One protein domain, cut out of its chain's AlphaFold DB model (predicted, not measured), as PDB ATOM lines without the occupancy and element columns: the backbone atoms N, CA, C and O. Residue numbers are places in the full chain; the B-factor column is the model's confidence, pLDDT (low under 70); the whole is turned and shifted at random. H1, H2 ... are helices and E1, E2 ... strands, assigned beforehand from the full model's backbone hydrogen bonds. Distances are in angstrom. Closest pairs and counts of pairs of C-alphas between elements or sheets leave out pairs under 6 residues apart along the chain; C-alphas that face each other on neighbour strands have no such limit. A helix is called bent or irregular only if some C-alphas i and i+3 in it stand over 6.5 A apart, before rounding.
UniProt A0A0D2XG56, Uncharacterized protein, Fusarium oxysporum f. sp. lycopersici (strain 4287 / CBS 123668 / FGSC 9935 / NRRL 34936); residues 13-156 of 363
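This is residues 13 to 156 of the 363 residues of an uncharacterized protein of Fusarium oxysporum f. sp. lycopersici (strain 4287 / CBS 123668 / FGSC 9935 / NRRL 34936) (UniProt A0A0D2XG56). An open frame of two separate groups: a small helical hairpin, H1 and H2, at one end, and at the other a helix, H6, folded back on itself, with H3, H4 and H7 packed on it. H5 lies along one side between the groups without touching another helix, and the long link of residues 49 to 62 runs along the other side, where residues 50 to 57 stand free. The printed part has 144 residues, with seven named helices and one named strand in the order H1, H2, E1, H3, H4, H5, H6, H7, and is mostly helix. It is loose, with a radius of gyration of the C-alphas of 18.7 A, and elongated, spanning 59 by 38 by 25 A.

H1, residues 15 to 22, and H2, residues 28 to 37, form a helical hairpin; they touch at Leu 19 and Tyr 34, whose C-alphas are the closest at 5.9 A, and run opposite ways at a shallow tilt of 34 degrees, only just short of steep. E1, residues 46 to 48, pairs with no named strand, but its residues 46 to 47 pair antiparallel with residues 13 to 14. H3, residues 63 to 68, and H4, residues 71 to 75, meet only through their link. H5, residues 86 to 103, touches no helix; it is irregular, with C-alphas 87 and 90 9.0 A apart, and has a kink of 60 degrees near residue 93. H6, residues 109 to 137, is the hub and was assigned as one helix by its hydrogen bonds, but is bent: C-alphas 122 and 125 are 9.6 A apart. Its arms, H6a and the irregular H6b, where C-alphas 126 and 129 are 7.9 A apart, touch at a steep tilt of 43 degrees, opposite ways, closest at the C-alphas of Ala 119 and Leu 128, 4.8 A. H3 only just touches H6a, with 3 pairs of C-alphas within 8 A, the closest those of Gln 65 and Cys 122, 7.0 A. H4 touches H6a, closest at the C-alphas of Ile 75 and Gln 111, 5.9 A. H7, residues 145 to 155, touches H6a with residues 109 to 113 of H6a alone, closest at the C-alphas of Ile 112 and Ile 148, 6.6 A. Every O i to N i+4 pair is within hydrogen-bond range in H1, H2, H3, H6a and H7, against 9 of 14 in H5, 7 of 9 in H6b and 0 of 1 in H4, where 0 of 2 O i to N i+3 pairs are within range.

H1 begins at C-alpha 15, (44.993, 57.219, -54.893), and H7 ends at C-alpha 155, (32.826, 30.632, -26.816). H5 measures 20.5 A, H6a, residues 109 to 122, 19.9 A, and H6b, residues 125 to 137, 18.9 A.

The C-alphas farthest apart, of Asp 25 and Ser 154, are 59.2 A apart. The printed part has no cut; E1 to H3 is the long link. The mean pLDDT of the printed part is 73.1, and 49 residues are under 70, among them 39 to 53 and 140 to 147.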
ATOM      1  N   LEU A  13      49.361  51.495 -54.940       70.69
ATOM      2  CA  LEU A  13      49.619  52.919 -55.154       70.69
ATOM      3  C   LEU A  13      48.560  53.733 -54.422       70.69
ATOM      4  O   LEU A  13      47.378  53.472 -54.577       70.69
ATOM      5  N   ARG A  14      48.940  54.762 -53.666       68.44
ATOM      6  CA  ARG A  14      47.935  55.638 -53.044       68.44
ATOM      7  C   ARG A  14      47.190  56.441 -54.101       68.44
ATOM      8  O   ARG A  14      47.808  57.027 -54.990       68.44
ATOM      9  N   ASP A  15      45.871  56.511 -53.960       71.38
ATOM     10  CA  ASP A  15      44.993  57.219 -54.893       71.38
ATOM     11  C   ASP A  15      45.381  58.700 -55.049       71.38
ATOM     12  O   ASP A  15      45.420  59.217 -56.163       71.38
ATOM     13  N   LEU A  16      45.751  59.370 -53.954       71.81
ATOM     14  CA  LEU A  16      46.200  60.761 -53.958       71.81
ATOM     15  C   LEU A  16      47.506  60.969 -54.720       71.81
ATOM     16  O   LEU A  16      47.635  61.981 -55.401       71.81
ATOM     17  N   ASP A  17      48.452  60.030 -54.631       74.50
ATOM     18  CA  ASP A  17      49.720  60.133 -55.362       74.50
ATOM     19  C   ASP A  17      49.466  59.976 -56.874       74.50
ATOM     20  O   ASP A  17      50.036  60.711 -57.682       74.50
ATOM     21  N   ALA A  18      48.538  59.090 -57.261       74.62
ATOM     22  CA  ALA A  18      48.085  58.959 -58.646       74.62
ATOM     23  C   ALA A  18      47.360  60.225 -59.135       74.62
ATOM     24  O   ALA A  18      47.652  60.739 -60.213       74.62
ATOM     25  N   LEU A  19      46.431  60.757 -58.336       74.94
ATOM     26  CA  LEU A  19      45.666  61.956 -58.677       74.94
ATOM     27  C   LEU A  19      46.549  63.203 -58.757       74.94
ATOM     28  O   LEU A  19      46.305  64.048 -59.610       74.94
ATOM     29  N   GLU A  20      47.571  63.330 -57.909       75.50
ATOM     30  CA  GLU A  20      48.549  64.420 -57.983       75.50
ATOM     31  C   GLU A  20      49.429  64.318 -59.230       75.50
ATOM     32  O   GLU A  20      49.829  65.335 -59.775       75.50
ATOM     33  N   TRP A  21      49.694  63.129 -59.757       73.56
ATOM     34  CA  TRP A  21      50.370  63.034 -61.050       73.56
ATOM     35  C   TRP A  21      49.428  63.366 -62.219       73.56
ATOM     36  O   TRP A  21      49.814  64.038 -63.171       73.56
ATOM     37  N   LEU A  22      48.158  62.961 -62.123       69.94
ATOM     38  CA  LEU A  22      47.155  63.154 -63.176       69.94
ATOM     39  C   LEU A  22      46.543  64.568 -63.214       69.94
ATOM     40  O   LEU A  22      45.950  64.941 -64.225       69.94
ATOM     41  N   HIS A  23      46.660  65.362 -62.140       66.06
ATOM     42  CA  HIS A  23      46.003  66.675 -62.052       66.06
ATOM     43  C   HIS A  23      46.584  67.742 -62.989       66.06
ATOM     44  O   HIS A  23      45.904  68.746 -63.227       66.06
ATOM     45  N   GLU A  24      47.824  67.570 -63.464       61.12
ATOM     46  CA  GLU A  24      48.519  68.598 -64.248       61.12
ATOM     47  C   GLU A  24      48.070  68.630 -65.718       61.12
ATOM     48  O   GLU A  24      48.063  69.721 -66.284       61.12
ATOM     49  N   ASP A  25      47.594  67.514 -66.302       62.28
ATOM     50  CA  ASP A  25      47.434  67.430 -67.767       62.28
ATOM     51  C   ASP A  25      46.081  66.977 -68.356       62.28
ATOM     52  O   ASP A  25      45.894  67.187 -69.551       62.28
ATOM     53  N   LEU A  26      45.085  66.439 -67.635       60.16
ATOM     54  CA  LEU A  26      43.819  66.022 -68.288       60.16
ATOM     55  C   LEU A  26      42.547  66.099 -67.415       60.16
ATOM     56  O   LEU A  26      42.595  66.062 -66.191       60.16
ATOM     57  N   ASP A  27      41.413  66.187 -68.132       68.81
ATOM     58  CA  ASP A  27      39.985  66.099 -67.762       68.81
ATOM     59  C   ASP A  27      39.478  66.941 -66.555       68.81
ATOM     60  O   ASP A  27      39.893  66.745 -65.406       68.81
ATOM     61  N   PRO A  28      38.491  67.844 -66.756       72.69
ATOM     62  CA  PRO A  28      37.770  68.511 -65.667       72.69
ATOM     63  C   PRO A  28      37.262  67.571 -64.558       72.69
ATOM     64  O   PRO A  28      37.167  67.991 -63.398       72.69
ATOM     65  N   GLU A  29      36.950  66.316 -64.880       72.06
ATOM     66  CA  GLU A  29      36.506  65.308 -63.920       72.06
ATOM     67  C   GLU A  29      37.618  64.853 -62.967       72.06
ATOM     68  O   GLU A  29      37.376  64.789 -61.757       72.06
ATOM     69  N   PHE A  30      38.848  64.634 -63.452       71.75
ATOM     70  CA  PHE A  30      39.994  64.289 -62.597       71.75
ATOM     71  C   PHE A  30      40.359  65.442 -61.669       71.75
ATOM     72  O   PHE A  30      40.587  65.238 -60.476       71.75
ATOM     73  N   LYS A  31      40.301  66.679 -62.170       73.81
ATOM     74  CA  LYS A  31      40.485  67.875 -61.338       73.81
ATOM     75  C   LYS A  31      39.412  67.989 -60.253       73.81
ATOM     76  O   LYS A  31      39.704  68.383 -59.122       73.81
ATOM     77  N   ARG A  32      38.159  67.649 -60.569       75.06
ATOM     78  CA  ARG A  32      37.058  67.610 -59.595       75.06
ATOM     79  C   ARG A  32      37.294  66.523 -58.539       75.06
ATOM     80  O   ARG A  32      37.158  66.814 -57.352       75.06
ATOM     81  N   LEU A  33      37.700  65.322 -58.953       74.44
ATOM     82  CA  LEU A  33      38.035  64.210 -58.060       74.44
ATOM     83  C   LEU A  33      39.217  64.549 -57.134       74.44
ATOM     84  O   LEU A  33      39.094  64.383 -55.922       74.44
ATOM     85  N   TYR A  34      40.298  65.120 -57.674       75.88
ATOM     86  CA  TYR A  34      41.449  65.620 -56.912       75.88
ATOM     87  C   TYR A  34      41.018  66.625 -55.836       75.88
ATOM     88  O   TYR A  34      41.380  66.488 -54.670       75.88
ATOM     89  N   ASN A  35      40.180  67.603 -56.195       76.31
ATOM     90  CA  ASN A  35      39.680  68.601 -55.245       76.31
ATOM     91  C   ASN A  35      38.766  68.006 -54.163       76.31
ATOM     92  O   ASN A  35      38.762  68.496 -53.032       76.31
ATOM     93  N   TYR A  36      37.978  66.974 -54.479       72.88
ATOM     94  CA  TYR A  36      37.164  66.284 -53.476       72.88
ATOM     95  C   TYR A  36      38.025  65.469 -52.506       72.88
ATOM     96  O   TYR A  36      37.833  65.597 -51.293       72.88
ATOM     97  N   ARG A  37      38.995  64.705 -53.027       70.38
ATOM     98  CA  ARG A  37      39.892  63.841 -52.242       70.38
ATOM     99  C   ARG A  37      40.873  64.637 -51.376       70.38
ATOM    100  O   ARG A  37      41.080  64.263 -50.232       70.38
ATOM    101  N   ASN A  38      41.380  65.776 -51.857       70.31
ATOM    102  CA  ASN A  38      42.181  66.722 -51.057       70.31
ATOM    103  C   ASN A  38      41.344  67.676 -50.186       70.31
ATOM    104  O   ASN A  38      41.879  68.568 -49.529       70.31
ATOM    105  N   GLY A  39      40.019  67.536 -50.220       69.56
ATOM    106  CA  GLY A  39      39.083  68.368 -49.481       69.56
ATOM    107  C   GLY A  39      38.436  67.618 -48.322       69.56
ATOM    108  O   GLY A  39      39.082  66.983 -47.498       69.56
ATOM    109  N   ARG A  40      37.106  67.712 -48.235       58.31
ATOM    110  CA  ARG A  40      36.317  67.108 -47.147       58.31
ATOM    111  C   ARG A  40      36.035  65.613 -47.333       58.31
ATOM    112  O   ARG A  40      35.391  65.022 -46.470       58.31
ATOM    113  N   PHE A  41      36.452  65.024 -48.451       60.62
ATOM    114  CA  PHE A  41      36.079  63.671 -48.861       60.62
ATOM    115  C   PHE A  41      37.319  62.786 -49.061       60.62
ATOM    116  O   PHE A  41      37.445  62.102 -50.073       60.62
ATOM    117  N   TYR A  42      38.242  62.822 -48.093       62.16
ATOM    118  CA  TYR A  42      39.372  61.897 -48.025       62.16
ATOM    119  C   TYR A  42      38.972  60.617 -47.286       62.16
ATOM    120  O   TYR A  42      38.506  60.675 -46.144       62.16
ATOM    121  N   PHE A  43      39.161  59.472 -47.939       58.84
ATOM    122  CA  PHE A  43      38.830  58.153 -47.394       58.84
ATOM    123  C   PHE A  43      40.054  57.222 -47.270       58.84
ATOM    124  O   PHE A  43      39.913  56.142 -46.717       58.84
ATOM    125  N   GLY A  44      41.251  57.672 -47.681       53.88
ATOM    126  CA  GLY A  44      42.518  56.964 -47.445       53.88
ATOM    127  C   GLY A  44      42.693  55.672 -48.239       53.88
ATOM    128  O   GLY A  44      42.943  54.633 -47.640       53.88
ATOM    129  N   GLU A  45      42.575  55.734 -49.565       60.72
ATOM    130  CA  GLU A  45      42.539  54.542 -50.416       60.72
ATOM    131  C   GLU A  45      43.888  54.247 -51.093       60.72
ATOM    132  O   GLU A  45      44.624  55.136 -51.533       60.72
ATOM    133  N   TYR A  46      44.181  52.954 -51.215       59.09
ATOM    134  CA  TYR A  46      45.226  52.426 -52.081       59.09
ATOM    135  C   TYR A  46      44.557  51.774 -53.291       59.09
ATOM    136  O   TYR A  46      43.601  51.020 -53.152       59.09
ATOM    137  N   LEU A  47      45.061  52.085 -54.475       63.12
ATOM    138  CA  LEU A  47      44.739  51.447 -55.740       63.12
ATOM    139  C   LEU A  47      45.707  50.289 -55.962       63.12
ATOM    140  O   LEU A  47      46.907  50.422 -55.719       63.12
ATOM    141  N   THR A  48      45.211  49.167 -56.458       60.12
ATOM    142  CA  THR A  48      46.056  48.068 -56.919       60.12
ATOM    143  C   THR A  48      46.520  48.344 -58.345       60.12
ATOM    144  O   THR A  48      45.764  48.829 -59.189       60.12
ATOM    145  N   GLN A  49      47.785  48.054 -58.631       52.94
ATOM    146  CA  GLN A  49      48.318  48.162 -59.985       52.94
ATOM    147  C   GLN A  49      48.027  46.863 -60.754       52.94
ATOM    148  O   GLN A  49      48.805  45.913 -60.710       52.94
ATOM    149  N   GLY A  50      46.888  46.821 -61.453       58.56
ATOM    150  CA  GLY A  50      46.472  45.692 -62.292       58.56
ATOM    151  C   GLY A  50      45.605  44.647 -61.577       58.56
ATOM    152  O   GLY A  50      44.963  44.931 -60.566       58.56
ATOM    153  N   TYR A  51      45.548  43.434 -62.141       57.12
ATOM    154  CA  TYR A  51      44.782  42.321 -61.575       57.12
ATOM    155  C   TYR A  51      45.456  41.811 -60.295       57.12
ATOM    156  O   TYR A  51      46.581  41.309 -60.338       57.12
ATOM    157  N   LEU A  52      44.768  41.941 -59.159       65.81
ATOM    158  CA  LEU A  52      45.269  41.488 -57.867       65.81
ATOM    159  C   LEU A  52      44.872  40.021 -57.640       65.81
ATOM    160  O   LEU A  52      43.741  39.734 -57.257       65.81
ATOM    161  N   ASP A  53      45.809  39.091 -57.844       66.88
ATOM    162  CA  ASP A  53      45.600  37.691 -57.457       66.88
ATOM    163  C   ASP A  53      45.780  37.526 -55.940       66.88
ATOM    164  O   ASP A  53      46.894  37.436 -55.409       66.88
ATOM    165  N   ILE A  54      44.649  37.542 -55.243       71.31
ATOM    166  CA  ILE A  54      44.542  37.377 -53.790       71.31
ATOM    167  C   ILE A  54      44.299  35.921 -53.367       71.31
ATOM    168  O   ILE A  54      44.246  35.628 -52.166       71.31
ATOM    169  N   THR A  55      44.210  34.999 -54.332       70.31
ATOM    170  CA  THR A  55      43.881  33.593 -54.090       70.31
ATOM    171  C   THR A  55      44.898  32.959 -53.144       70.31
ATOM    172  O   THR A  55      46.104  32.965 -53.387       70.31
ATOM    173  N   GLY A  56      44.420  32.413 -52.023       69.19
ATOM    174  CA  GLY A  56      45.276  31.787 -51.007       69.19
ATOM    175  C   GLY A  56      46.091  32.765 -50.149       69.19
ATOM    176  O   GLY A  56      46.759  32.322 -49.215       69.19
ATOM    177  N   LYS A  57      46.008  34.076 -50.411       66.56
ATOM    178  CA  LYS A  57      46.676  35.140 -49.639       66.56
ATOM    179  C   LYS A  57      45.735  35.874 -48.688       66.56
ATOM    180  O   LYS A  57      46.181  36.522 -47.743       66.56
ATOM    181  N   CYS A  58      44.425  35.759 -48.892       68.62
ATOM    182  CA  CYS A  58      43.431  36.255 -47.952       68.62
ATOM    183  C   CYS A  58      42.270  35.280 -47.773       68.62
ATOM    184  O   CYS A  58      42.127  34.299 -48.500       68.62
ATOM    185  N   VAL A  59      41.444  35.563 -46.769       72.19
ATOM    186  CA  VAL A  59      40.147  34.909 -46.622       72.19
ATOM    187  C   VAL A  59      39.103  35.810 -47.253       72.19
ATOM    188  O   VAL A  59      38.962  36.973 -46.867       72.19
ATOM    189  N   GLU A  60      38.404  35.255 -48.231       74.69
ATOM    190  CA  GLU A  60      37.395  35.943 -49.020       74.69
ATOM    191  C   GLU A  60      36.001  35.602 -48.505       74.69
ATOM    192  O   GLU A  60      35.729  34.487 -48.064       74.69
ATOM    193  N   MET A  61      35.103  36.577 -48.591       78.38
ATOM    194  CA  MET A  61      33.675  36.357 -48.424       78.38
ATOM    195  C   MET A  61      32.935  37.239 -49.417       78.38
ATOM    196  O   MET A  61      33.351  38.360 -49.715       78.38
ATOM    197  N   THR A  62      31.819  36.742 -49.917       80.88
ATOM    198  CA  THR A  62      30.940  37.515 -50.784       80.88
ATOM    199  C   THR A  62      30.131  38.512 -49.960       80.88
ATOM    200  O   THR A  62      29.789  38.270 -48.798       80.88
ATOM    201  N   MET A  63      29.739  39.621 -50.588       79.56
ATOM    202  CA  MET A  63      28.790  40.550 -49.974       79.56
ATOM    203  C   MET A  63      27.457  39.858 -49.650       79.56
ATOM    204  O   MET A  63      26.839  40.162 -48.634       79.56
ATOM    205  N   GLN A  64      27.041  38.877 -50.459       81.25
ATOM    206  CA  GLN A  64      25.811  38.126 -50.215       81.25
ATOM    207  C   GLN A  64      25.869  37.334 -48.903       81.25
ATOM    208  O   GLN A  64      24.922  37.393 -48.129       81.25
ATOM    209  N   GLN A  65      26.999  36.693 -48.584       83.19
ATOM    210  CA  GLN A  65      27.180  36.009 -47.295       83.19
ATOM    211  C   GLN A  65      27.036  36.967 -46.105       83.19
ATOM    212  O   GLN A  65      26.445  36.608 -45.088       83.19
ATOM    213  N   LEU A  66      27.521  38.207 -46.231       85.31
ATOM    214  CA  LEU A  66      27.321  39.233 -45.205       85.31
ATOM    215  C   LEU A  66      25.848  39.647 -45.083       85.31
ATOM    216  O   LEU A  66      25.342  39.802 -43.968       85.31
ATOM    217  N   VAL A  67      25.157  39.820 -46.211       85.00
ATOM    218  CA  VAL A  67      23.726  40.161 -46.254       85.00
ATOM    219  C   VAL A  67      22.886  39.063 -45.604       85.00
ATOM    220  O   VAL A  67      22.118  39.360 -44.685       85.00
ATOM    221  N   ASP A  68      23.088  37.812 -46.013       86.50
ATOM    222  CA  ASP A  68      22.391  36.632 -45.489       86.50
ATOM    223  C   ASP A  68      22.687  36.431 -43.995       86.50
ATOM    224  O   ASP A  68      21.808  36.088 -43.205       86.50
ATOM    225  N   GLY A  69      23.917  36.756 -43.592       85.81
ATOM    226  CA  GLY A  69      24.381  36.829 -42.210       85.81
ATOM    227  C   GLY A  69      23.753  37.925 -41.349       85.81
ATOM    228  O   GLY A  69      24.019  38.014 -40.149       85.81
ATOM    229  N   GLY A  70      22.926  38.783 -41.943       87.75
ATOM    230  CA  GLY A  70      22.208  39.839 -41.249       87.75
ATOM    231  C   GLY A  70      22.991  41.139 -41.083       87.75
ATOM    232  O   GLY A  70      22.692  41.903 -40.158       87.75
ATOM    233  N   LEU A  71      23.953  41.435 -41.968       86.81
ATOM    234  CA  LEU A  71      24.673  42.714 -41.971       86.81
ATOM    235  C   LEU A  71      23.705  43.906 -41.980       86.81
ATOM    236  O   LEU A  71      23.823  44.806 -41.153       86.81
ATOM    237  N   PHE A  72      22.714  43.884 -42.870       85.69
ATOM    238  CA  PHE A  72      21.743  44.968 -43.042       85.69
ATOM    239  C   PHE A  72      20.532  44.887 -42.111       85.69
ATOM    240  O   PHE A  72      19.810  45.861 -41.953       85.69
ATOM    241  N   THR A  73      20.296  43.755 -41.454       86.56
ATOM    242  CA  THR A  73      19.080  43.554 -40.650       86.56
ATOM    243  C   THR A  73      19.359  43.559 -39.152       86.56
ATOM    244  O   THR A  73      18.604  44.146 -38.376       86.56
ATOM    245  N   VAL A  74      20.452  42.930 -38.720       85.19
ATOM    246  CA  VAL A  74      20.773  42.721 -37.303       85.19
ATOM    247  C   VAL A  74      21.986  43.541 -36.871       85.19
ATOM    248  O   VAL A  74      21.954  44.135 -35.791       85.19
ATOM    249  N   ILE A  75      23.037  43.590 -37.694       84.62
ATOM    250  CA  ILE A  75      24.324  44.200 -37.329       84.62
ATOM    251  C   ILE A  75      24.283  45.718 -37.530       84.62
ATOM    252  O   ILE A  75      24.399  46.478 -36.566       84.62
ATOM    253  N   CYS A  76      24.050  46.179 -38.759       81.50
ATOM    254  CA  CYS A  76      24.018  47.594 -39.113       81.50
ATOM    255  C   CYS A  76      22.850  47.940 -40.060       81.50
ATOM    256  O   CYS A  76      23.050  48.179 -41.251       81.50
ATOM    257  N   PRO A  77      21.625  48.094 -39.521       82.31
ATOM    258  CA  PRO A  77      20.462  48.532 -40.299       82.31
ATOM    259  C   PRO A  77      20.567  49.932 -40.900       82.31
ATOM    260  O   PRO A  77      19.762  50.302 -41.745       82.31
ATOM    261  N   ALA A  78      21.545  50.730 -40.470       78.38
ATOM    262  CA  ALA A  78      21.789  52.044 -41.051       78.38
ATOM    263  C   ALA A  78      22.258  51.967 -42.513       78.38
ATOM    264  O   ALA A  78      22.097  52.943 -43.241       78.38
ATOM    265  N   LEU A  79      22.816  50.831 -42.943       78.69
ATOM    266  CA  LEU A  79      23.288  50.633 -44.312       78.69
ATOM    267  C   LEU A  79      22.132  50.474 -45.315       78.69
ATOM    268  O   LEU A  79      22.245  50.954 -46.437       78.69
ATOM    269  N   ASP A  80      20.999  49.906 -44.904       80.75
ATOM    270  CA  ASP A  80      19.871  49.572 -45.793       80.75
ATOM    271  C   ASP A  80      18.676  50.528 -45.637       80.75
ATOM    272  O   ASP A  80      17.510  50.192 -45.842       80.75
ATOM    273  N   LYS A  81      18.947  51.765 -45.213       78.31
ATOM    274  CA  LYS A  81      17.902  52.780 -45.109       78.31
ATOM    275  C   LYS A  81      17.507  53.272 -46.507       78.31
ATOM    276  O   LYS A  81      18.392  53.695 -47.251       78.31
ATOM    277  N   PRO A  82      16.202  53.367 -46.835       75.25
ATOM    278  CA  PRO A  82      15.731  53.906 -48.120       75.25
ATOM    279  C   PRO A  82      16.212  55.334 -48.399       75.25
ATOM    280  O   PRO A  82      16.239  55.787 -49.537       75.25
ATOM    281  N   GLN A  83      16.569  56.068 -47.344       72.44
ATOM    282  CA  GLN A  83      17.092  57.420 -47.432       72.44
ATOM    283  C   GLN A  83      18.580  57.459 -47.795       72.44
ATOM    284  O   GLN A  83      19.110  58.556 -47.917       72.44
ATOM    285  N   ASN A  84      19.289  56.339 -47.942       72.81
ATOM    286  CA  ASN A  84      20.671  56.334 -48.417       72.81
ATOM    287  C   ASN A  84      20.674  56.457 -49.942       72.81
ATOM    288  O   ASN A  84      20.396  55.501 -50.657       72.81
ATOM    289  N   ASP A  85      20.978  57.655 -50.442       73.94
ATOM    290  CA  ASP A  85      21.130  57.874 -51.876       73.94
ATOM    291  C   ASP A  85      22.565  57.541 -52.279       73.94
ATOM    292  O   ASP A  85      23.481  58.356 -52.144       73.94
ATOM    293  N   TRP A  86      22.757  56.310 -52.741       73.50
ATOM    294  CA  TRP A  86      24.065  55.807 -53.143       73.50
ATOM    295  C   TRP A  86      24.574  56.417 -54.454       73.50
ATOM    296  O   TRP A  86      25.765  56.300 -54.739       73.50
ATOM    297  N   THR A  87      23.733  57.140 -55.208       74.31
ATOM    298  CA  THR A  87      24.200  57.923 -56.366       74.31
ATOM    299  C   THR A  87      25.072  59.105 -55.930       74.31
ATOM    300  O   THR A  87      26.005  59.489 -56.633       74.31
ATOM    301  N   GLU A  88      24.859  59.611 -54.711       69.06
ATOM    302  CA  GLU A  88      25.701  60.606 -54.049       69.06
ATOM    303  C   GLU A  88      26.416  60.006 -52.827       69.06
ATOM    304  O   GLU A  88      26.363  60.547 -51.713       69.06
ATOM    305  N   TRP A  89      27.116  58.885 -53.036       69.25
ATOM    306  CA  TRP A  89      27.742  58.090 -51.972       69.25
ATOM    307  C   TRP A  89      28.527  58.895 -50.911       69.25
ATOM    308  O   TRP A  89      28.325  58.618 -49.726       69.25
ATOM    309  N   PRO A  90      29.328  59.946 -51.219       65.69
ATOM    310  CA  PRO A  90      30.079  60.660 -50.184       65.69
ATOM    311  C   PRO A  90      29.155  61.441 -49.247       65.69
ATOM    312  O   PRO A  90      29.433  61.578 -48.055       65.69
ATOM    313  N   LYS A  91      28.030  61.951 -49.765       69.88
ATOM    314  CA  LYS A  91      27.022  62.649 -48.961       69.88
ATOM    315  C   LYS A  91      26.199  61.658 -48.150       69.88
ATOM    316  O   LYS A  91      25.940  61.940 -46.981       69.88
ATOM    317  N   ALA A  92      25.825  60.514 -48.724       74.38
ATOM    318  CA  ALA A  92      25.154  59.448 -47.984       74.38
ATOM    319  C   ALA A  92      26.019  58.964 -46.806       74.38
ATOM    320  O   ALA A  92      25.538  58.897 -45.674       74.38
ATOM    321  N   VAL A  93      27.319  58.753 -47.034       74.81
ATOM    322  CA  VAL A  93      28.271  58.362 -45.987       74.81
ATOM    323  C   VAL A  93      28.426  59.453 -44.924       74.81
ATOM    324  O   VAL A  93      28.223  59.192 -43.736       74.81
ATOM    325  N   CYS A  94      28.768  60.684 -45.321       70.38
ATOM    326  CA  CYS A  94      29.093  61.755 -44.375       70.38
ATOM    327  C   CYS A  94      27.880  62.284 -43.604       70.38
ATOM    328  O   CYS A  94      27.990  62.538 -42.406       70.38
ATOM    329  N   ASN A  95      26.737  62.456 -44.269       69.75
ATOM    330  CA  ASN A  95      25.587  63.147 -43.683       69.75
ATOM    331  C   ASN A  95      24.569  62.196 -43.049       69.75
ATOM    332  O   ASN A  95      23.750  62.653 -42.255       69.75
ATOM    333  N   ARG A  96      24.577  60.905 -43.414       73.25
ATOM    334  CA  ARG A  96      23.567  59.936 -42.958       73.25
ATOM    335  C   ARG A  96      24.217  58.763 -42.243       73.25
ATOM    336  O   ARG A  96      24.084  58.661 -41.028       73.25
ATOM    337  N   LEU A  97      25.006  57.953 -42.951       76.94
ATOM    338  CA  LEU A  97      25.567  56.719 -42.394       76.94
ATOM    339  C   LEU A  97      26.421  56.975 -41.146       76.94
ATOM    340  O   LEU A  97      26.181  56.366 -40.108       76.94
ATOM    341  N   ARG A  98      27.384  57.905 -41.201       76.94
ATOM    342  CA  ARG A  98      28.242  58.224 -40.042       76.94
ATOM    343  C   ARG A  98      27.440  58.762 -38.856       76.94
ATOM    344  O   ARG A  98      27.737  58.412 -37.716       76.94
ATOM    345  N   VAL A  99      26.418  59.578 -39.117       75.25
ATOM    346  CA  VAL A  99      25.530  60.136 -38.084       75.25
ATOM    347  C   VAL A  99      24.699  59.029 -37.434       75.25
ATOM    348  O   VAL A  99      24.592  58.963 -36.209       75.25
ATOM    349  N   ASP A 100      24.157  58.116 -38.234       74.31
ATOM    350  CA  ASP A 100      23.373  56.976 -37.768       74.31
ATOM    351  C   ASP A 100      24.214  55.971 -36.976       74.31
ATOM    352  O   ASP A 100      23.780  55.486 -35.932       74.31
ATOM    353  N   ILE A 101      25.433  55.677 -37.435       74.88
ATOM    354  CA  ILE A 101      26.385  54.830 -36.707       74.88
ATOM    355  C   ILE A 101      26.724  55.474 -35.358       74.88
ATOM    356  O   ILE A 101      26.659  54.799 -34.330       74.88
ATOM    357  N   ALA A 102      27.019  56.778 -35.340       71.94
ATOM    358  CA  ALA A 102      27.380  57.512 -34.127       71.94
ATOM    359  C   ALA A 102      26.223  57.652 -33.120       71.94
ATOM    360  O   ALA A 102      26.462  57.669 -31.913       71.94
ATOM    361  N   SER A 103      24.978  57.729 -33.596       67.38
ATOM    362  CA  SER A 103      23.774  57.873 -32.760       67.38
ATOM    363  C   SER A 103      23.160  56.541 -32.306       67.38
ATOM    364  O   SER A 103      22.224  56.533 -31.503       67.38
ATOM    365  N   ASN A 104      23.674  55.407 -32.789       63.62
ATOM    366  CA  ASN A 104      23.103  54.091 -32.516       63.62
ATOM    367  C   ASN A 104      23.319  53.628 -31.063       63.62
ATOM    368  O   ASN A 104      24.411  53.762 -30.526       63.62
ATOM    369  N   LYS A 105      22.299  53.044 -30.424       64.81
ATOM    370  CA  LYS A 105      22.362  52.585 -29.020       64.81
ATOM    371  C   LYS A 105      23.158  51.276 -28.845       64.81
ATOM    372  O   LYS A 105      23.447  50.579 -29.819       64.81
ATOM    373  N   ALA A 106      23.449  50.961 -27.574       60.47
ATOM    374  CA  ALA A 106      24.225  49.822 -27.072       60.47
ATOM    375  C   ALA A 106      23.987  48.486 -27.803       60.47
ATOM    376  O   ALA A 106      22.865  48.132 -28.174       60.47
ATOM    377  N   VAL A 107      25.069  47.723 -27.970       67.00
ATOM    378  CA  VAL A 107      25.064  46.396 -28.596       67.00
ATOM    379  C   VAL A 107      24.308  45.396 -27.711       67.00
ATOM    380  O   VAL A 107      24.688  45.165 -26.567       67.00
ATOM    381  N   GLY A 108      23.253  44.776 -28.246       74.25
ATOM    382  CA  GLY A 108      22.508  43.716 -27.562       74.25
ATOM    383  C   GLY A 108      23.114  42.319 -27.758       74.25
ATOM    384  O   GLY A 108      23.867  42.062 -28.697       74.25
ATOM    385  N   GLN A 109      22.731  41.373 -26.896       77.62
ATOM    386  CA  GLN A 109      23.218  39.981 -26.927       77.62
ATOM    387  C   GLN A 109      22.943  39.261 -28.258       77.62
ATOM    388  O   GLN A 109      23.765  38.472 -28.723       77.62
ATOM    389  N   LYS A 110      21.804  39.549 -28.905       83.75
ATOM    390  CA  LYS A 110      21.462  38.989 -30.222       83.75
ATOM    391  C   LYS A 110      22.479  39.417 -31.282       83.75
ATOM    392  O   LYS A 110      22.901  38.595 -32.089       83.75
ATOM    393  N   GLN A 111      22.891  40.680 -31.257       82.44
ATOM    394  CA  GLN A 111      23.855  41.241 -32.197       82.44
ATOM    395  C   GLN A 111      25.255  40.677 -31.968       82.44
ATOM    396  O   GLN A 111      25.898  40.295 -32.938       82.44
ATOM    397  N   ILE A 112      25.693  40.549 -30.708       83.88
ATOM    398  CA  ILE A 112      26.985  39.924 -30.365       83.88
ATOM    399  C   ILE A 112      27.048  38.508 -30.931       83.88
ATOM    400  O   ILE A 112      27.984  38.168 -31.647       83.88
ATOM    401  N   ARG A 113      26.014  37.699 -30.676       85.38
ATOM    402  CA  ARG A 113      25.933  36.334 -31.208       85.38
ATOM    403  C   ARG A 113      25.940  36.320 -32.732       85.38
ATOM    404  O   ARG A 113      26.705  35.566 -33.314       85.38
ATOM    405  N   THR A 114      25.138  37.174 -33.366       88.56
ATOM    406  CA  THR A 114      25.048  37.233 -34.834       88.56
ATOM    407  C   THR A 114      26.384  37.620 -35.462       88.56
ATOM    408  O   THR A 114      26.810  36.969 -36.402       88.56
ATOM    409  N   ALA A 115      27.089  38.613 -34.912       88.38
ATOM    410  CA  ALA A 115      28.406  39.012 -35.400       88.38
ATOM    411  C   ALA A 115      29.452  37.900 -35.236       88.38
ATOM    412  O   ALA A 115      30.274  37.704 -36.124       88.38
ATOM    413  N   ILE A 116      29.411  37.153 -34.126       85.94
ATOM    414  CA  ILE A 116      30.322  36.027 -33.891       85.94
ATOM    415  C   ILE A 116      30.034  34.866 -34.849       85.94
ATOM    416  O   ILE A 116      30.971  34.339 -35.442       85.94
ATOM    417  N   PHE A 117      28.764  34.484 -35.021       87.94
ATOM    418  CA  PHE A 117      28.387  33.424 -35.958       87.94
ATOM    419  C   PHE A 117      28.708  33.817 -37.395       87.94
ATOM    420  O   PHE A 117      29.391  33.066 -38.076       87.94
ATOM    421  N   LEU A 118      28.342  35.033 -37.806       87.88
ATOM    422  CA  LEU A 118      28.676  35.538 -39.131       87.88
ATOM    423  C   LEU A 118      30.184  35.520 -39.375       87.88
ATOM    424  O   LEU A 118      30.643  35.082 -40.424       87.88
ATOM    425  N   ALA A 119      30.972  35.966 -38.396       85.38
ATOM    426  CA  ALA A 119      32.414  35.942 -38.536       85.38
ATOM    427  C   ALA A 119      32.958  34.512 -38.640       85.38
ATOM    428  O   ALA A 119      33.808  34.234 -39.480       85.38
ATOM    429  N   ARG A 120      32.448  33.584 -37.831       85.19
ATOM    430  CA  ARG A 120      32.847  32.179 -37.909       85.19
ATOM    431  C   ARG A 120      32.526  31.566 -39.268       85.19
ATOM    432  O   ARG A 120      33.390  30.919 -39.852       85.19
ATOM    433  N   ASP A 121      31.314  31.793 -39.755       85.38
ATOM    434  CA  ASP A 121      30.803  31.171 -40.973       85.38
ATOM    435  C   ASP A 121      31.468  31.759 -42.225       85.38
ATOM    436  O   ASP A 121      31.731  31.031 -43.180       85.38
ATOM    437  N   CYS A 122      31.802  33.055 -42.210       80.81
ATOM    438  CA  CYS A 122      32.471  33.707 -43.334       80.81
ATOM    439  C   CYS A 122      33.984  33.484 -43.368       80.81
ATOM    440  O   CYS A 122      34.536  33.341 -44.454       80.81
ATOM    441  N   VAL A 123      34.677  33.521 -42.220       76.75
ATOM    442  CA  VAL A 123      36.155  33.568 -42.211       76.75
ATOM    443  C   VAL A 123      36.847  32.533 -41.327       76.75
ATOM    444  O   VAL A 123      38.077  32.544 -41.210       76.75
ATOM    445  N   GLY A 124      36.081  31.630 -40.714       76.31
ATOM    446  CA  GLY A 124      36.598  30.607 -39.812       76.31
ATOM    447  C   GLY A 124      37.234  31.178 -38.540       76.31
ATOM    448  O   GLY A 124      37.238  32.383 -38.283       76.31
ATOM    449  N   ASP A 125      37.818  30.297 -37.726       73.94
ATOM    450  CA  ASP A 125      38.294  30.654 -36.381       73.94
ATOM    451  C   ASP A 125      39.478  31.641 -36.392       73.94
ATOM    452  O   ASP A 125      39.645  32.422 -35.455       73.94
ATOM    453  N   ARG A 126      40.282  31.663 -37.471       69.38
ATOM    454  CA  ARG A 126      41.487  32.510 -37.582       69.38
ATOM    455  C   ARG A 126      41.169  34.006 -37.527       69.38
ATOM    456  O   ARG A 126      41.913  34.759 -36.904       69.38
ATOM    457  N   PHE A 127      40.087  34.437 -38.177       71.88
ATOM    458  CA  PHE A 127      39.695  35.850 -38.264       71.88
ATOM    459  C   PHE A 127      38.349  36.145 -37.603       71.88
ATOM    460  O   PHE A 127      37.841  37.262 -37.707       71.88
ATOM    461  N   LEU A 128      37.808  35.176 -36.867       79.44
ATOM    462  CA  LEU A 128      36.528  35.290 -36.188       79.44
ATOM    463  C   LEU A 128      36.466  36.518 -35.283       79.44
ATOM    464  O   LEU A 128      35.568  37.343 -35.417       79.44
ATOM    465  N   VAL A 129      37.425  36.660 -34.366       74.56
ATOM    466  CA  VAL A 129      37.417  37.782 -33.423       74.56
ATOM    467  C   VAL A 129      37.552  39.131 -34.131       74.56
ATOM    468  O   VAL A 129      36.693  39.983 -33.892       74.56
ATOM    469  N   PRO A 130      38.576  39.380 -34.975       71.25
ATOM    470  CA  PRO A 130      38.713  40.687 -35.603       71.25
ATOM    471  C   PRO A 130      37.501  41.021 -36.473       71.25
ATOM    472  O   PRO A 130      37.002  42.138 -36.379       71.25
ATOM    473  N   LEU A 131      36.959  40.068 -37.242       79.81
ATOM    474  CA  LEU A 131      35.773  40.334 -38.054       79.81
ATOM    475  C   LEU A 131      34.528  40.597 -37.203       79.81
ATOM    476  O   LEU A 131      33.818  41.565 -37.458       79.81
ATOM    477  N   ALA A 132      34.289  39.812 -36.154       83.88
ATOM    478  CA  ALA A 132      33.167  40.047 -35.253       83.88
ATOM    479  C   ALA A 132      33.276  41.415 -34.558       83.88
ATOM    480  O   ALA A 132      32.285  42.135 -34.468       83.88
ATOM    481  N   LEU A 133      34.471  41.825 -34.119       80.75
ATOM    482  CA  LEU A 133      34.688  43.154 -33.541       80.75
ATOM    483  C   LEU A 133      34.511  44.280 -34.568       80.75
ATOM    484  O   LEU A 133      33.936  45.308 -34.216       80.75
ATOM    485  N   MET A 134      34.950  44.098 -35.818       81.56
ATOM    486  CA  MET A 134      34.712  45.064 -36.901       81.56
ATOM    487  C   MET A 134      33.213  45.232 -37.169       81.56
ATOM    488  O   MET A 134      32.715  46.354 -37.175       81.56
ATOM    489  N   LEU A 135      32.475  44.123 -37.279       84.81
ATOM    490  CA  LEU A 135      31.020  44.119 -37.450       84.81
ATOM    491  C   LEU A 135      30.304  44.819 -36.285       84.81
ATOM    492  O   LEU A 135      29.409  45.635 -36.501       84.81
ATOM    493  N   LEU A 136      30.724  44.553 -35.044       82.38
ATOM    494  CA  LEU A 136      30.198  45.233 -33.853       82.38
ATOM    495  C   LEU A 136      30.606  46.713 -33.783       82.38
ATOM    496  O   LEU A 136      29.881  47.522 -33.204       82.38
ATOM    497  N   GLY A 137      31.741  47.070 -34.387       77.88
ATOM    498  CA  GLY A 137      32.270  48.428 -34.486       77.88
ATOM    499  C   GLY A 137      31.498  49.341 -35.438       77.88
ATOM    500  O   GLY A 137      31.622  50.559 -35.326       77.88
ATOM    501  N   LEU A 138      30.632  48.796 -36.301       77.38
ATOM    502  CA  LEU A 138      29.722  49.560 -37.169       77.38
ATOM    503  C   LEU A 138      28.599  50.291 -36.395       77.38
ATOM    504  O   LEU A 138      27.621  50.746 -36.984       77.38
ATOM    505  N   ARG A 139      28.690  50.382 -35.063       71.00
ATOM    506  CA  ARG A 139      27.686  50.950 -34.151       71.00
ATOM    507  C   ARG A 139      28.385  51.785 -33.067       71.00
ATOM    508  O   ARG A 139      29.546  51.546 -32.743       71.00
ATOM    509  N   SER A 140      27.682  52.757 -32.482       62.97
ATOM    510  CA  SER A 140      28.246  53.644 -31.451       62.97
ATOM    511  C   SER A 140      28.736  52.888 -30.207       62.97
ATOM    512  O   SER A 140      28.053  52.009 -29.675       62.97
ATOM    513  N   ARG A 141      29.910  53.285 -29.700       58.25
ATOM    514  CA  ARG A 141      30.648  52.670 -28.577       58.25
ATOM    515  C   ARG A 141      30.091  53.008 -27.183       58.25
ATOM    516  O   ARG A 141      30.854  53.242 -26.250       58.25
ATOM    517  N   GLN A 142      28.774  52.998 -26.999       54.12
ATOM    518  CA  GLN A 142      28.183  52.810 -25.661       54.12
ATOM    519  C   GLN A 142      27.894  51.319 -25.429       54.12
ATOM    520  O   GLN A 142      26.799  50.929 -25.032       54.12
ATOM    521  N   SER A 143      28.849  50.461 -25.784       56.72
ATOM    522  CA  SER A 143      28.728  49.013 -25.670       56.72
ATOM    523  C   SER A 143      28.956  48.551 -24.234       56.72
ATOM    524  O   SER A 143      29.852  49.036 -23.542       56.72
ATOM    525  N   ASP A 144      28.186  47.551 -23.810       65.00
ATOM    526  CA  ASP A 144      28.497  46.752 -22.628       65.00
ATOM    527  C   ASP A 144      29.720  45.871 -22.944       65.00
ATOM    528  O   ASP A 144      29.619  44.737 -23.415       65.00
ATOM    529  N   ASN A 145      30.910  46.446 -22.759       68.75
ATOM    530  CA  ASN A 145      32.184  45.784 -23.039       68.75
ATOM    531  C   ASN A 145      32.346  44.485 -22.236       68.75
ATOM    532  O   ASN A 145      33.020  43.569 -22.705       68.75
ATOM    533  N   ALA A 146      31.714  44.386 -21.061       67.88
ATOM    534  CA  ALA A 146      31.723  43.175 -20.252       67.88
ATOM    535  C   ALA A 146      30.879  42.076 -20.904       67.88
ATOM    536  O   ALA A 146      31.331  40.939 -20.993       67.88
ATOM    537  N   ALA A 147      29.699  42.402 -21.437       69.56
ATOM    538  CA  ALA A 147      28.887  41.456 -22.200       69.56
ATOM    539  C   ALA A 147      29.605  40.929 -23.453       69.56
ATOM    540  O   ALA A 147      29.561  39.726 -23.716       69.56
ATOM    541  N   ILE A 148      30.287  41.807 -24.199       70.25
ATOM    542  CA  ILE A 148      31.087  41.416 -25.369       70.25
ATOM    543  C   ILE A 148      32.221  40.488 -24.930       70.25
ATOM    544  O   ILE A 148      32.320  39.370 -25.435       70.25
ATOM    545  N   ALA A 149      33.027  40.904 -23.948       70.25
ATOM    546  CA  ALA A 149      34.126  40.095 -23.431       70.25
ATOM    547  C   ALA A 149      33.637  38.727 -22.938       70.25
ATOM    548  O   ALA A 149      34.182  37.708 -23.346       70.25
ATOM    549  N   ASN A 150      32.570  38.680 -22.136       69.00
ATOM    550  CA  ASN A 150      32.007  37.440 -21.600       69.00
ATOM    551  C   ASN A 150      31.486  36.503 -22.698       69.00
ATOM    552  O   ASN A 150      31.673  35.292 -22.601       69.00
ATOM    553  N   ALA A 151      30.855  37.037 -23.749       71.38
ATOM    554  CA  ALA A 151      30.380  36.232 -24.872       71.38
ATOM    555  C   ALA A 151      31.544  35.587 -25.637       71.38
ATOM    556  O   ALA A 151      31.496  34.394 -25.931       71.38
ATOM    557  N   PHE A 152      32.608  36.348 -25.901       70.81
ATOM    558  CA  PHE A 152      33.823  35.794 -26.491       70.81
ATOM    559  C   PHE A 152      34.490  34.785 -25.538       70.81
ATOM    560  O   PHE A 152      34.815  33.681 -25.964       70.81
ATOM    561  N   HIS A 153      34.631  35.097 -24.245       66.12
ATOM    562  CA  HIS A 153      35.209  34.183 -23.250       66.12
ATOM    563  C   HIS A 153      34.457  32.849 -23.166       66.12
ATOM    564  O   HIS A 153      35.082  31.795 -23.096       66.12
ATOM    565  N   SER A 154      33.123  32.881 -23.205       66.44
ATOM    566  CA  SER A 154      32.287  31.678 -23.143       66.44
ATOM    567  C   SER A 154      32.390  30.796 -24.388       66.44
ATOM    568  O   SER A 154      32.088  29.609 -24.297       66.44
ATOM    569  N   LEU A 155      32.743  31.361 -25.545       62.94
ATOM    570  CA  LEU A 155      32.826  30.632 -26.816       62.94
ATOM    571  C   LEU A 155      34.235  30.103 -27.102       62.94
ATOM    572  O   LEU A 155      34.386  29.159 -27.871       62.94
ATOM    573  N   PHE A 156      35.256  30.678 -26.464       59.72
ATOM    574  CA  PHE A 156      36.661  30.343 -26.678       59.72
ATOM    575  C   PHE A 156      37.338  30.017 -25.344       59.72
ATOM    576  O   PHE A 156      38.181  30.769 -24.860       59.72
TER     577      PHE A 156